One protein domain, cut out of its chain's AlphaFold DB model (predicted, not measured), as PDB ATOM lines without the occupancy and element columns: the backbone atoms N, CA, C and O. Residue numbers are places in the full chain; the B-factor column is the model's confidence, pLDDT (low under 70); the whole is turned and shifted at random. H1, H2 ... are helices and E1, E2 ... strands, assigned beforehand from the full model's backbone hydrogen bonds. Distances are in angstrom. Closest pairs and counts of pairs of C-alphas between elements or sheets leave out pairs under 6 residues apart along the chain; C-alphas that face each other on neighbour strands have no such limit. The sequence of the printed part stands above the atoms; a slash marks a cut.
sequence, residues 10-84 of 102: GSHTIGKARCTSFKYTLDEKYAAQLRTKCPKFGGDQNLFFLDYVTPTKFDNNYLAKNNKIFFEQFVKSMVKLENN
ATOM      1  N   GLY A  10     271.279 156.834 305.706       87.38
ATOM      2  CA  GLY A  10     271.969 158.116 305.758       87.38
ATOM      3  C   GLY A  10     272.072 158.827 304.416       87.38
ATOM      4  O   GLY A  10     272.041 160.048 304.387       87.38
ATOM      5  N   SER A  11     272.099 158.088 303.304       90.94
ATOM      6  CA  SER A  11     272.100 158.660 301.951       90.94
ATOM      7  C   SER A  11     270.877 159.537 301.664       90.94
ATOM      8  O   SER A  11     270.937 160.380 300.775       90.94
ATOM      9  N   HIS A  12     269.783 159.383 302.420       91.69
ATOM     10  CA  HIS A  12     268.591 160.225 302.303       91.69
ATOM     11  C   HIS A  12     268.773 161.648 302.869       91.69
ATOM     12  O   HIS A  12     267.855 162.452 302.751       91.69
ATOM     13  N   THR A  13     269.941 162.000 303.421       90.75
ATOM     14  CA  THR A  13     270.295 163.404 303.725       90.75
ATOM     15  C   THR A  13     270.345 164.287 302.470       90.75
ATOM     16  O   THR A  13     270.211 165.499 302.552       90.75
ATOM     17  N   ILE A  14     270.493 163.692 301.282       92.06
ATOM     18  CA  ILE A  14     270.454 164.407 300.005       92.06
ATOM     19  C   ILE A  14     269.473 163.757 299.033       92.06
ATOM     20  O   ILE A  14     269.142 162.574 299.120       92.06
ATOM     21  N   GLY A  15     269.046 164.540 298.045       93.44
ATOM     22  CA  GLY A  15     268.228 164.057 296.939       93.44
ATOM     23  C   GLY A  15     266.731 164.270 297.140       93.44
ATOM     24  O   GLY A  15     266.278 165.005 298.020       93.44
ATOM     25  N   LYS A  16     265.951 163.676 296.235       94.44
ATOM     26  CA  LYS A  16     264.502 163.870 296.158       94.44
ATOM     27  C   LYS A  16     263.780 162.541 295.996       94.44
ATOM     28  O   LYS A  16     264.242 161.679 295.253       94.44
ATOM     29  N   ALA A  17     262.610 162.430 296.612       93.75
ATOM     30  CA  ALA A  17     261.664 161.347 296.388       93.75
ATOM     31  C   ALA A  17     260.421 161.855 295.660       93.75
ATOM     32  O   ALA A  17     260.002 163.004 295.822       93.75
ATOM     33  N   ARG A  18     259.826 160.977 294.854       95.44
ATOM     34  CA  ARG A  18     258.522 161.223 294.237       95.44
ATOM     35  C   ARG A  18     257.419 160.957 295.256       95.44
ATOM     36  O   ARG A  18     257.545 160.038 296.061       95.44
ATOM     37  N   CYS A  19     256.326 161.711 295.172       93.56
ATOM     38  CA  CYS A  19     255.135 161.542 296.013       93.56
ATOM     39  C   CYS A  19     254.668 160.076 296.074       93.56
ATOM     40  O   CYS A  19     254.436 159.544 297.160       93.56
ATOM     41  N   THR A  20     254.637 159.382 294.931       93.19
ATOM     42  CA  THR A  20     254.250 157.960 294.854       93.19
ATOM     43  C   THR A  20     255.032 157.038 295.799       93.19
ATOM     44  O   THR A  20     254.474 156.063 296.292       93.19
ATOM     45  N   SER A  21     256.289 157.366 296.121       92.25
ATOM     46  CA  SER A  21     257.159 156.524 296.949       92.25
ATOM     47  C   SER A  21     256.787 156.511 298.436       92.25
ATOM     48  O   SER A  21     257.207 155.600 299.141       92.25
ATOM     49  N   PHE A  22     256.036 157.505 298.929       88.81
ATOM     50  CA  PHE A  22     255.734 157.642 300.364       88.81
ATOM     51  C   PHE A  22     254.274 157.995 300.680       88.81
ATOM     52  O   PHE A  22     253.851 157.897 301.826       88.81
ATOM     53  N   LYS A  23     253.474 158.393 299.685       86.00
ATOM     54  CA  LYS A  23     252.089 158.883 299.827       86.00
ATOM     55  C   LYS A  23     251.160 158.033 300.707       86.00
ATOM     56  O   LYS A  23     250.238 158.582 301.302       86.00
ATOM     57  N   TYR A  24     251.395 156.726 300.795       84.38
ATOM     58  CA  TYR A  24     250.566 155.785 301.560       84.38
ATOM     59  C   TYR A  24     251.171 155.364 302.908       84.38
ATOM     60  O   TYR A  24     250.543 154.605 303.637       84.38
ATOM     61  N   THR A  25     252.375 155.834 303.240       86.19
ATOM     62  CA  THR A  25     253.123 155.435 304.446       86.19
ATOM     63  C   THR A  25     253.411 156.601 305.399       86.19
ATOM     64  O   THR A  25     254.071 156.406 306.416       86.19
ATOM     65  N   LEU A  26     252.926 157.812 305.095       83.06
ATOM     66  CA  LEU A  26     253.113 158.994 305.940       83.06
ATOM     67  C   LEU A  26     252.110 159.067 307.096       83.06
ATOM     68  O   LEU A  26     250.930 158.761 306.928       83.06
ATOM     69  N   ASP A  27     252.577 159.596 308.231       85.12
ATOM     70  CA  ASP A  27     251.712 160.057 309.320       85.12
ATOM     71  C   ASP A  27     250.713 161.109 308.821       85.12
ATOM     72  O   ASP A  27     251.039 161.945 307.976       85.12
ATOM     73  N   GLU A  28     249.501 161.103 309.366       84.12
ATOM     74  CA  GLU A  28     248.414 161.947 308.880       84.12
ATOM     75  C   GLU A  28     248.697 163.453 309.007       84.12
ATOM     76  O   GLU A  28     248.324 164.223 308.112       84.12
ATOM     77  N   LYS A  29     249.401 163.887 310.063       85.06
ATOM     78  CA  LYS A  29     249.754 165.303 310.265       85.06
ATOM     79  C   LYS A  29     250.820 165.742 309.275       85.06
ATOM     80  O   LYS A  29     250.712 166.816 308.683       85.06
ATOM     81  N   TYR A  30     251.828 164.904 309.059       81.00
ATOM     82  CA  TYR A  30     252.883 165.200 308.096       81.00
ATOM     83  C   TYR A  30     252.372 165.110 306.650       81.00
ATOM     84  O   TYR A  30     252.653 165.981 305.826       81.00
ATOM     85  N   ALA A  31     251.506 164.139 306.357       83.19
ATOM     86  CA  ALA A  31     250.793 164.056 305.089       83.19
ATOM     87  C   ALA A  31     249.974 165.327 304.832       83.19
ATOM     88  O   ALA A  31     249.972 165.830 303.710       83.19
ATOM     89  N   ALA A  32     249.323 165.893 305.857       86.12
ATOM     90  CA  ALA A  32     248.573 167.140 305.724       86.12
ATOM     91  C   ALA A  32     249.444 168.320 305.267       86.12
ATOM     92  O   ALA A  32     249.001 169.092 304.418       86.12
ATOM     93  N   GLN A  33     250.686 168.419 305.750       85.75
ATOM     94  CA  GLN A  33     251.628 169.467 305.333       85.75
ATOM     95  C   GLN A  33     252.015 169.347 303.853       85.75
ATOM     96  O   GLN A  33     252.254 170.351 303.182       85.75
ATOM     97  N   LEU A  34     252.041 168.122 303.323       87.06
ATOM     98  CA  LEU A  34     252.437 167.846 301.944       87.06
ATOM     99  C   LEU A  34     251.249 167.753 300.975       87.06
ATOM    100  O   LEU A  34     251.473 167.762 299.766       87.06
ATOM    101  N   ARG A  35     249.997 167.709 301.463       85.06
ATOM    102  CA  ARG A  35     248.773 167.477 300.660       85.06
ATOM    103  C   ARG A  35     248.613 168.420 299.469       85.06
ATOM    104  O   ARG A  35     248.101 167.991 298.440       85.06
ATOM    105  N   THR A  36     249.065 169.668 299.584       89.31
ATOM    106  CA  THR A  36     248.995 170.660 298.495       89.31
ATOM    107  C   THR A  36     249.816 170.246 297.275       89.31
ATOM    108  O   THR A  36     249.409 170.502 296.146       89.31
ATOM    109  N   LYS A  37     250.956 169.579 297.489       90.88
ATOM    110  CA  LYS A  37     251.861 169.124 296.424       90.88
ATOM    111  C   LYS A  37     251.859 167.602 296.236       90.88
ATOM    112  O   LYS A  37     252.335 167.130 295.215       90.88
ATOM    113  N   CYS A  38     251.354 166.825 297.188       93.06
ATOM    114  CA  CYS A  38     251.222 165.366 297.127       93.06
ATOM    115  C   CYS A  38     249.775 164.988 297.495       93.06
ATOM    116  O   CYS A  38     249.508 164.527 298.608       93.06
ATOM    117  N   PRO A  39     248.809 165.268 296.601       90.50
ATOM    118  CA  PRO A  39     247.401 164.986 296.851       90.50
ATOM    119  C   PRO A  39     247.128 163.479 296.886       90.50
ATOM    120  O   PRO A  39     247.853 162.680 296.292       90.50
ATOM    121  N   LYS A  40     246.027 163.074 297.541       86.56
ATOM    122  CA  LYS A  40     245.580 161.665 297.577       86.56
ATOM    123  C   LYS A  40     245.349 161.085 296.173       86.56
ATOM    124  O   LYS A  40     245.580 159.899 295.962       86.56
ATOM    125  N   PHE A  41     244.981 161.921 295.207       88.88
ATOM    126  CA  PHE A  41     244.783 161.544 293.809       88.88
ATOM    127  C   PHE A  41     245.620 162.454 292.908       88.88
ATOM    128  O   PHE A  41     245.561 163.674 293.049       88.88
ATOM    129  N   GLY A  42     246.410 161.866 292.007       89.81
ATOM    130  CA  GLY A  42     247.349 162.601 291.156       89.81
ATOM    131  C   GLY A  42     248.590 163.111 291.897       89.81
ATOM    132  O   GLY A  42     248.846 162.755 293.048       89.81
ATOM    133  N   GLY A  43     249.391 163.928 291.204       92.25
ATOM    134  CA  GLY A  43     250.617 164.529 291.751       92.25
ATOM    135  C   GLY A  43     251.749 163.538 292.044       92.25
ATOM    136  O   GLY A  43     252.736 163.903 292.674       92.25
ATOM    137  N   ASP A  44     251.639 162.298 291.570       92.81
ATOM    138  CA  ASP A  44     252.545 161.198 291.916       92.81
ATOM    139  C   ASP A  44     254.010 161.466 291.530       92.81
ATOM    140  O   ASP A  44     254.922 160.980 292.201       92.81
ATOM    141  N   GLN A  45     254.235 162.289 290.498       94.81
ATOM    142  CA  GLN A  45     255.565 162.674 290.011       94.81
ATOM    143  C   GLN A  45     256.165 163.895 290.712       94.81
ATOM    144  O   GLN A  45     257.316 164.244 290.441       94.81
ATOM    145  N   ASN A  46     255.421 164.542 291.612       95.06
ATOM    146  CA  ASN A  46     255.923 165.704 292.331       95.06
ATOM    147  C   ASN A  46     257.074 165.290 293.247       95.06
ATOM    148  O   ASN A  46     257.001 164.279 293.950       95.06
ATOM    149  N   LEU A  47     258.149 166.073 293.200       94.19
ATOM    150  CA  LEU A  47     259.396 165.787 293.896       94.19
ATOM    151  C   LEU A  47     259.477 166.550 295.214       94.19
ATOM    152  O   LEU A  47     259.220 167.753 295.268       94.19
ATOM    153  N   PHE A  48     259.926 165.847 296.244       92.50
ATOM    154  CA  PHE A  48     260.134 166.363 297.589       92.50
ATOM    155  C   PHE A  48     261.554 166.055 298.014       92.50
ATOM    156  O   PHE A  48     262.066 164.980 297.708       92.50
ATOM    157  N   PHE A  49     262.199 166.996 298.695       92.06
ATOM    158  CA  PHE A  49     263.504 166.732 299.279       92.06
ATOM    159  C   PHE A  49     263.374 165.690 300.389       92.06
ATOM    160  O   PHE A  49     262.432 165.743 301.178       92.06
ATOM    161  N   LEU A  50     264.297 164.730 300.403       90.31
ATOM    162  CA  LEU A  50     264.343 163.696 301.437       90.31
ATOM    163  C   LEU A  50     264.755 164.283 302.796       90.31
ATOM    164  O   LEU A  50     264.209 163.893 303.825       90.31
ATOM    165  N   ASP A  51     265.639 165.279 302.770       90.00
ATOM    166  CA  ASP A  51     265.972 166.151 303.891       90.00
ATOM    167  C   ASP A  51     265.473 167.567 303.578       90.00
ATOM    168  O   ASP A  51     265.984 168.242 302.684       90.00
ATOM    169  N   TYR A  52     264.427 168.010 304.276       86.56
ATOM    170  CA  TYR A  52     263.876 169.350 304.072       86.56
ATOM    171  C   TYR A  52     264.706 170.443 304.762       86.56
ATOM    172  O   TYR A  52     264.580 171.611 304.394       86.56
ATOM    173  N   VAL A  53     265.526 170.078 305.756       88.25
ATOM    174  CA  VAL A  53     266.344 171.006 306.546       88.25
ATOM    175  C   VAL A  53     267.602 171.365 305.763       88.25
ATOM    176  O   VAL A  53     267.943 172.542 305.638       88.25
ATOM    177  N   THR A  54     268.255 170.358 305.180       90.50
ATOM    178  CA  THR A  54     269.543 170.491 304.482       90.50
ATOM    179  C   THR A  54     269.554 169.805 303.106       90.50
ATOM    180  O   THR A  54     270.355 168.913 302.853       90.50
ATOM    181  N   PRO A  55     268.748 170.265 302.128       89.56
ATOM    182  CA  PRO A  55     268.418 169.487 300.922       89.56
ATOM    183  C   PRO A  55     269.569 169.095 299.986       89.56
ATOM    184  O   PRO A  55     269.416 168.237 299.112       89.56
ATOM    185  N   THR A  56     270.695 169.796 300.092       90.69
ATOM    186  CA  THR A  56     271.872 169.636 299.223       90.69
ATOM    187  C   THR A  56     273.148 169.359 300.006       90.69
ATOM    188  O   THR A  56     274.208 169.186 299.403       90.69
ATOM    189  N   LYS A  57     273.065 169.305 301.336       90.62
ATOM    190  CA  LYS A  57     274.219 169.096 302.197       90.62
ATOM    191  C   LYS A  57     274.158 167.680 302.734       90.62
ATOM    192  O   LYS A  57     273.165 167.279 303.318       90.62
ATOM    193  N   PHE A  58     275.240 166.940 302.537       90.50
ATOM    194  CA  PHE A  58     275.367 165.626 303.136       90.50
ATOM    195  C   PHE A  58     275.801 165.782 304.592       90.50
ATOM    196  O   PHE A  58     276.962 166.102 304.865       90.50
ATOM    197  N   ASP A  59     274.872 165.592 305.521       86.88
ATOM    198  CA  ASP A  59     275.131 165.651 306.955       86.88
ATOM    199  C   ASP A  59     274.314 164.598 307.722       86.88
ATOM    200  O   ASP A  59     273.769 163.654 307.149       86.88
ATOM    201  N   ASN A  60     274.329 164.674 309.051       79.75
ATOM    202  CA  ASN A  60     273.657 163.704 309.903       79.75
ATOM    203  C   ASN A  60     272.259 164.149 310.352       79.75
ATOM    204  O   ASN A  60     271.690 163.456 311.204       79.75
ATOM    205  N   ASN A  61     271.706 165.256 309.835       71.81
ATOM    206  CA  ASN A  61     270.401 165.762 310.273       71.81
ATOM    207  C   ASN A  61     269.301 164.710 310.074       71.81
ATOM    208  O   ASN A  61     268.424 164.570 310.923       71.81
ATOM    209  N   TYR A  62     269.421 163.879 309.034       67.94
ATOM    210  CA  TYR A  62     268.508 162.764 308.769       67.94
ATOM    211  C   TYR A  62     268.533 161.648 309.842       67.94
ATOM    212  O   TYR A  62     267.507 161.026 310.104       67.94
ATOM    213  N   LEU A  63     269.680 161.378 310.489       69.06
ATOM    214  CA  LEU A  63     269.839 160.303 311.497       69.06
ATOM    215  C   LEU A  63     270.070 160.811 312.938       69.06
ATOM    216  O   LEU A  63     270.245 159.996 313.847       69.06
ATOM    217  N   ALA A  64     270.069 162.135 313.138       60.91
ATOM    218  CA  ALA A  64     269.931 162.884 314.393       60.91
ATOM    219  C   ALA A  64     270.660 162.317 315.632       60.91
ATOM    220  O   ALA A  64     270.038 162.095 316.672       60.91
ATOM    221  N   LYS A  65     271.982 162.078 315.558       67.50
ATOM    222  CA  LYS A  65     272.770 161.656 316.743       67.50
ATOM    223  C   LYS A  65     274.157 162.282 316.842       67.50
ATOM    224  O   LYS A  65     274.407 163.095 317.720       67.50
ATOM    225  N   ASN A  66     275.089 161.885 315.979       78.69
ATOM    226  CA  ASN A  66     276.484 162.316 316.071       78.69
ATOM    227  C   ASN A  66     277.130 162.286 314.684       78.69
ATOM    228  O   ASN A  66     277.146 161.231 314.052       78.69
ATOM    229  N   ASN A  67     277.648 163.430 314.225       79.81
ATOM    230  CA  ASN A  67     278.250 163.567 312.898       79.81
ATOM    231  C   ASN A  67     279.417 162.598 312.706       79.81
ATOM    232  O   ASN A  67     279.459 161.863 311.725       79.81
ATOM    233  N   LYS A  68     280.330 162.533 313.677       83.44
ATOM    234  CA  LYS A  68     281.528 161.695 313.593       83.44
ATOM    235  C   LYS A  68     281.166 160.214 313.460       83.44
ATOM    236  O   LYS A  68     281.613 159.555 312.529       83.44
ATOM    237  N   ILE A  69     280.298 159.715 314.341       84.75
ATOM    238  CA  ILE A  69     279.870 158.306 314.321       84.75
ATOM    239  C   ILE A  69     279.086 157.996 313.044       84.75
ATOM    240  O   ILE A  69     279.270 156.932 312.456       84.75
ATOM    241  N   PHE A  70     278.236 158.923 312.597       86.12
ATOM    242  CA  PHE A  70     277.501 158.782 311.347       86.12
ATOM    243  C   PHE A  70     278.450 158.570 310.167       86.12
ATOM    244  O   PHE A  70     278.348 157.545 309.498       86.12
ATOM    245  N   PHE A  71     279.398 159.484 309.950       88.38
ATOM    246  CA  PHE A  71     280.327 159.393 308.826       88.38
ATOM    247  C   PHE A  71     281.226 158.158 308.916       88.38
ATOM    248  O   PHE A  71     281.399 157.458 307.921       88.38
ATOM    249  N   GLU A  72     281.737 157.830 310.105       90.19
ATOM    250  CA  GLU A  72     282.556 156.629 310.307       90.19
ATOM    251  C   GLU A  72     281.816 155.346 309.917       90.19
ATOM    252  O   GLU A  72     282.376 154.473 309.252       90.19
ATOM    253  N   GLN A  73     280.557 155.209 310.330       88.69
ATOM    254  CA  GLN A  73     279.773 154.008 310.050       88.69
ATOM    255  C   GLN A  73     279.205 154.009 308.628       88.69
ATOM    256  O   GLN A  73     279.126 152.950 308.001       88.69
ATOM    257  N   PHE A  74     278.872 155.183 308.087       90.25
ATOM    258  CA  PHE A  74     278.450 155.342 306.700       90.25
ATOM    259  C   PHE A  74     279.556 154.887 305.744       90.25
ATOM    260  O   PHE A  74     279.321 154.010 304.915       90.25
ATOM    261  N   VAL A  75     280.784 155.387 305.925       92.44
ATOM    262  CA  VAL A  75     281.940 155.009 305.095       92.44
ATOM    263  C   VAL A  75     282.224 153.511 305.195       92.44
ATOM    264  O   VAL A  75     282.345 152.848 304.167       92.44
ATOM    265  N   LYS A  76     282.244 152.942 306.409       92.06
ATOM    266  CA  LYS A  76     282.401 151.486 306.601       92.06
ATOM    267  C   LYS A  76     281.335 150.680 305.854       92.06
ATOM    268  O   LYS A  76     281.645 149.634 305.290       92.06
ATOM    269  N   SER A  77     280.095 151.163 305.844       91.25
ATOM    270  CA  SER A  77     278.996 150.504 305.131       91.25
ATOM    271  C   SER A  77     279.195 150.582 303.614       91.25
ATOM    272  O   SER A  77     279.080 149.567 302.936       91.25
ATOM    273  N   MET A  78     279.582 151.738 303.073       92.88
ATOM    274  CA  MET A  78     279.799 151.902 301.628       92.88
ATOM    275  C   MET A  78     280.979 151.070 301.105       92.88
ATOM    276  O   MET A  78     280.846 150.428 300.069       92.88
ATOM    277  N   VAL A  79     282.085 150.982 301.855       95.00
ATOM    278  CA  VAL A  79     283.215 150.094 301.511       95.00
ATOM    279  C   VAL A  79     282.778 148.626 301.504       95.00
ATOM    280  O   VAL A  79     283.198 147.838 300.657       95.00
ATOM    281  N   LYS A  80     281.900 148.226 302.430       93.50
ATOM    282  CA  LYS A  80     281.336 146.870 302.426       93.50
ATOM    283  C   LYS A  80     280.468 146.619 301.188       93.50
ATOM    284  O   LYS A  80     280.527 145.528 300.632       93.50
ATOM    285  N   LEU A  81     279.673 147.605 300.772       91.12
ATOM    286  CA  LEU A  81     278.829 147.520 299.578       91.12
ATOM    287  C   LEU A  81     279.657 147.421 298.290       91.12
ATOM    288  O   LEU A  81     279.310 146.638 297.413       91.12
ATOM    289  N   GLU A  82     280.754 148.170 298.193       93.44
ATOM    290  CA  GLU A  82     281.691 148.113 297.061       93.44
ATOM    291  C   GLU A  82     282.281 146.710 296.869       93.44
ATOM    292  O   GLU A  82     282.376 146.207 295.753       93.44
ATOM    293  N   ASN A  83     282.609 146.039 297.973       93.88
ATOM    294  CA  ASN A  83     283.177 144.692 297.961       93.88
ATOM    295  C   ASN A  83     282.126 143.579 297.781       93.88
ATOM    296  O   ASN A  83     282.444 142.395 297.915       93.88
ATOM    297  N   ASN A  84     280.869 143.925 297.482       92.88
ATOM    298  CA  ASN A  84     279.804 142.946 297.300       92.88
ATOM    299  C   ASN A  84     279.844 142.334 295.893       92.88
ATOM    300  O   ASN A  84     279.271 142.874 294.947       92.88
TER     301      ASN A  84
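What this domain is: This is residues 10 to 84 of the 102 residues of the protein "PEROXIDASE_4 domain-containing protein" of Solanum lycopersicum (UniProt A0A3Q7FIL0). A long helix, H3, stands at one end of a loose, drawn-out body, and the short helix H2 lies at the other end. Between them are the single short helix H1 and a small ribbon of two strands, E1 and E2, with long loops from H2 to E2 and from E2 to H3; residues 75 to 84, of which 75 to 82 belong to H3, stick out free. The printed part has 75 residues with three named helices and two named strands, in the order H1, E1, H2, E2, H3, and the two-stranded sheet is antiparallel. The class is mostly helix, though only 33 residues are in named elements, under half. The whole is loose, with a radius of gyration of the C-alphas of 15.0 A, and only just elongated, spanning 41 by 27 by 20 A.

Where its parts are: H1 is residues 10 to 13, beginning at C-alpha 10 at (271.969, 158.116, 305.758). E1 is residues 16 to 18. H2 is residues 28 to 34, 10.0 A long. E2 is residues 47 to 49. H3 is residues 67 to 82, 22.4 A from first to last C-alpha, ending at C-alpha 82 at (281.691, 148.113, 297.061).

How they stand to each other: E1 and E2 are antiparallel neighbours at 143 degrees, with N 17 and O 48 within hydrogen-bond range at 2.8 A. H1 and H3 are close but not clearly touching; their closest C-alphas, of Gly 10 and Phe 74, are 7.1 A apart. H2 touches no helix. Every O i to N i+4 pair is within range in H2 and H3; H1 is too short for one.

The domain as a whole: The printed part has no cut. The C-alphas farthest apart, of Thr 36 and Asn 83, are 42.9 A apart. The links H2 to E2 and E2 to H3 are long. Residues 62 to 65 have pLDDT under 70.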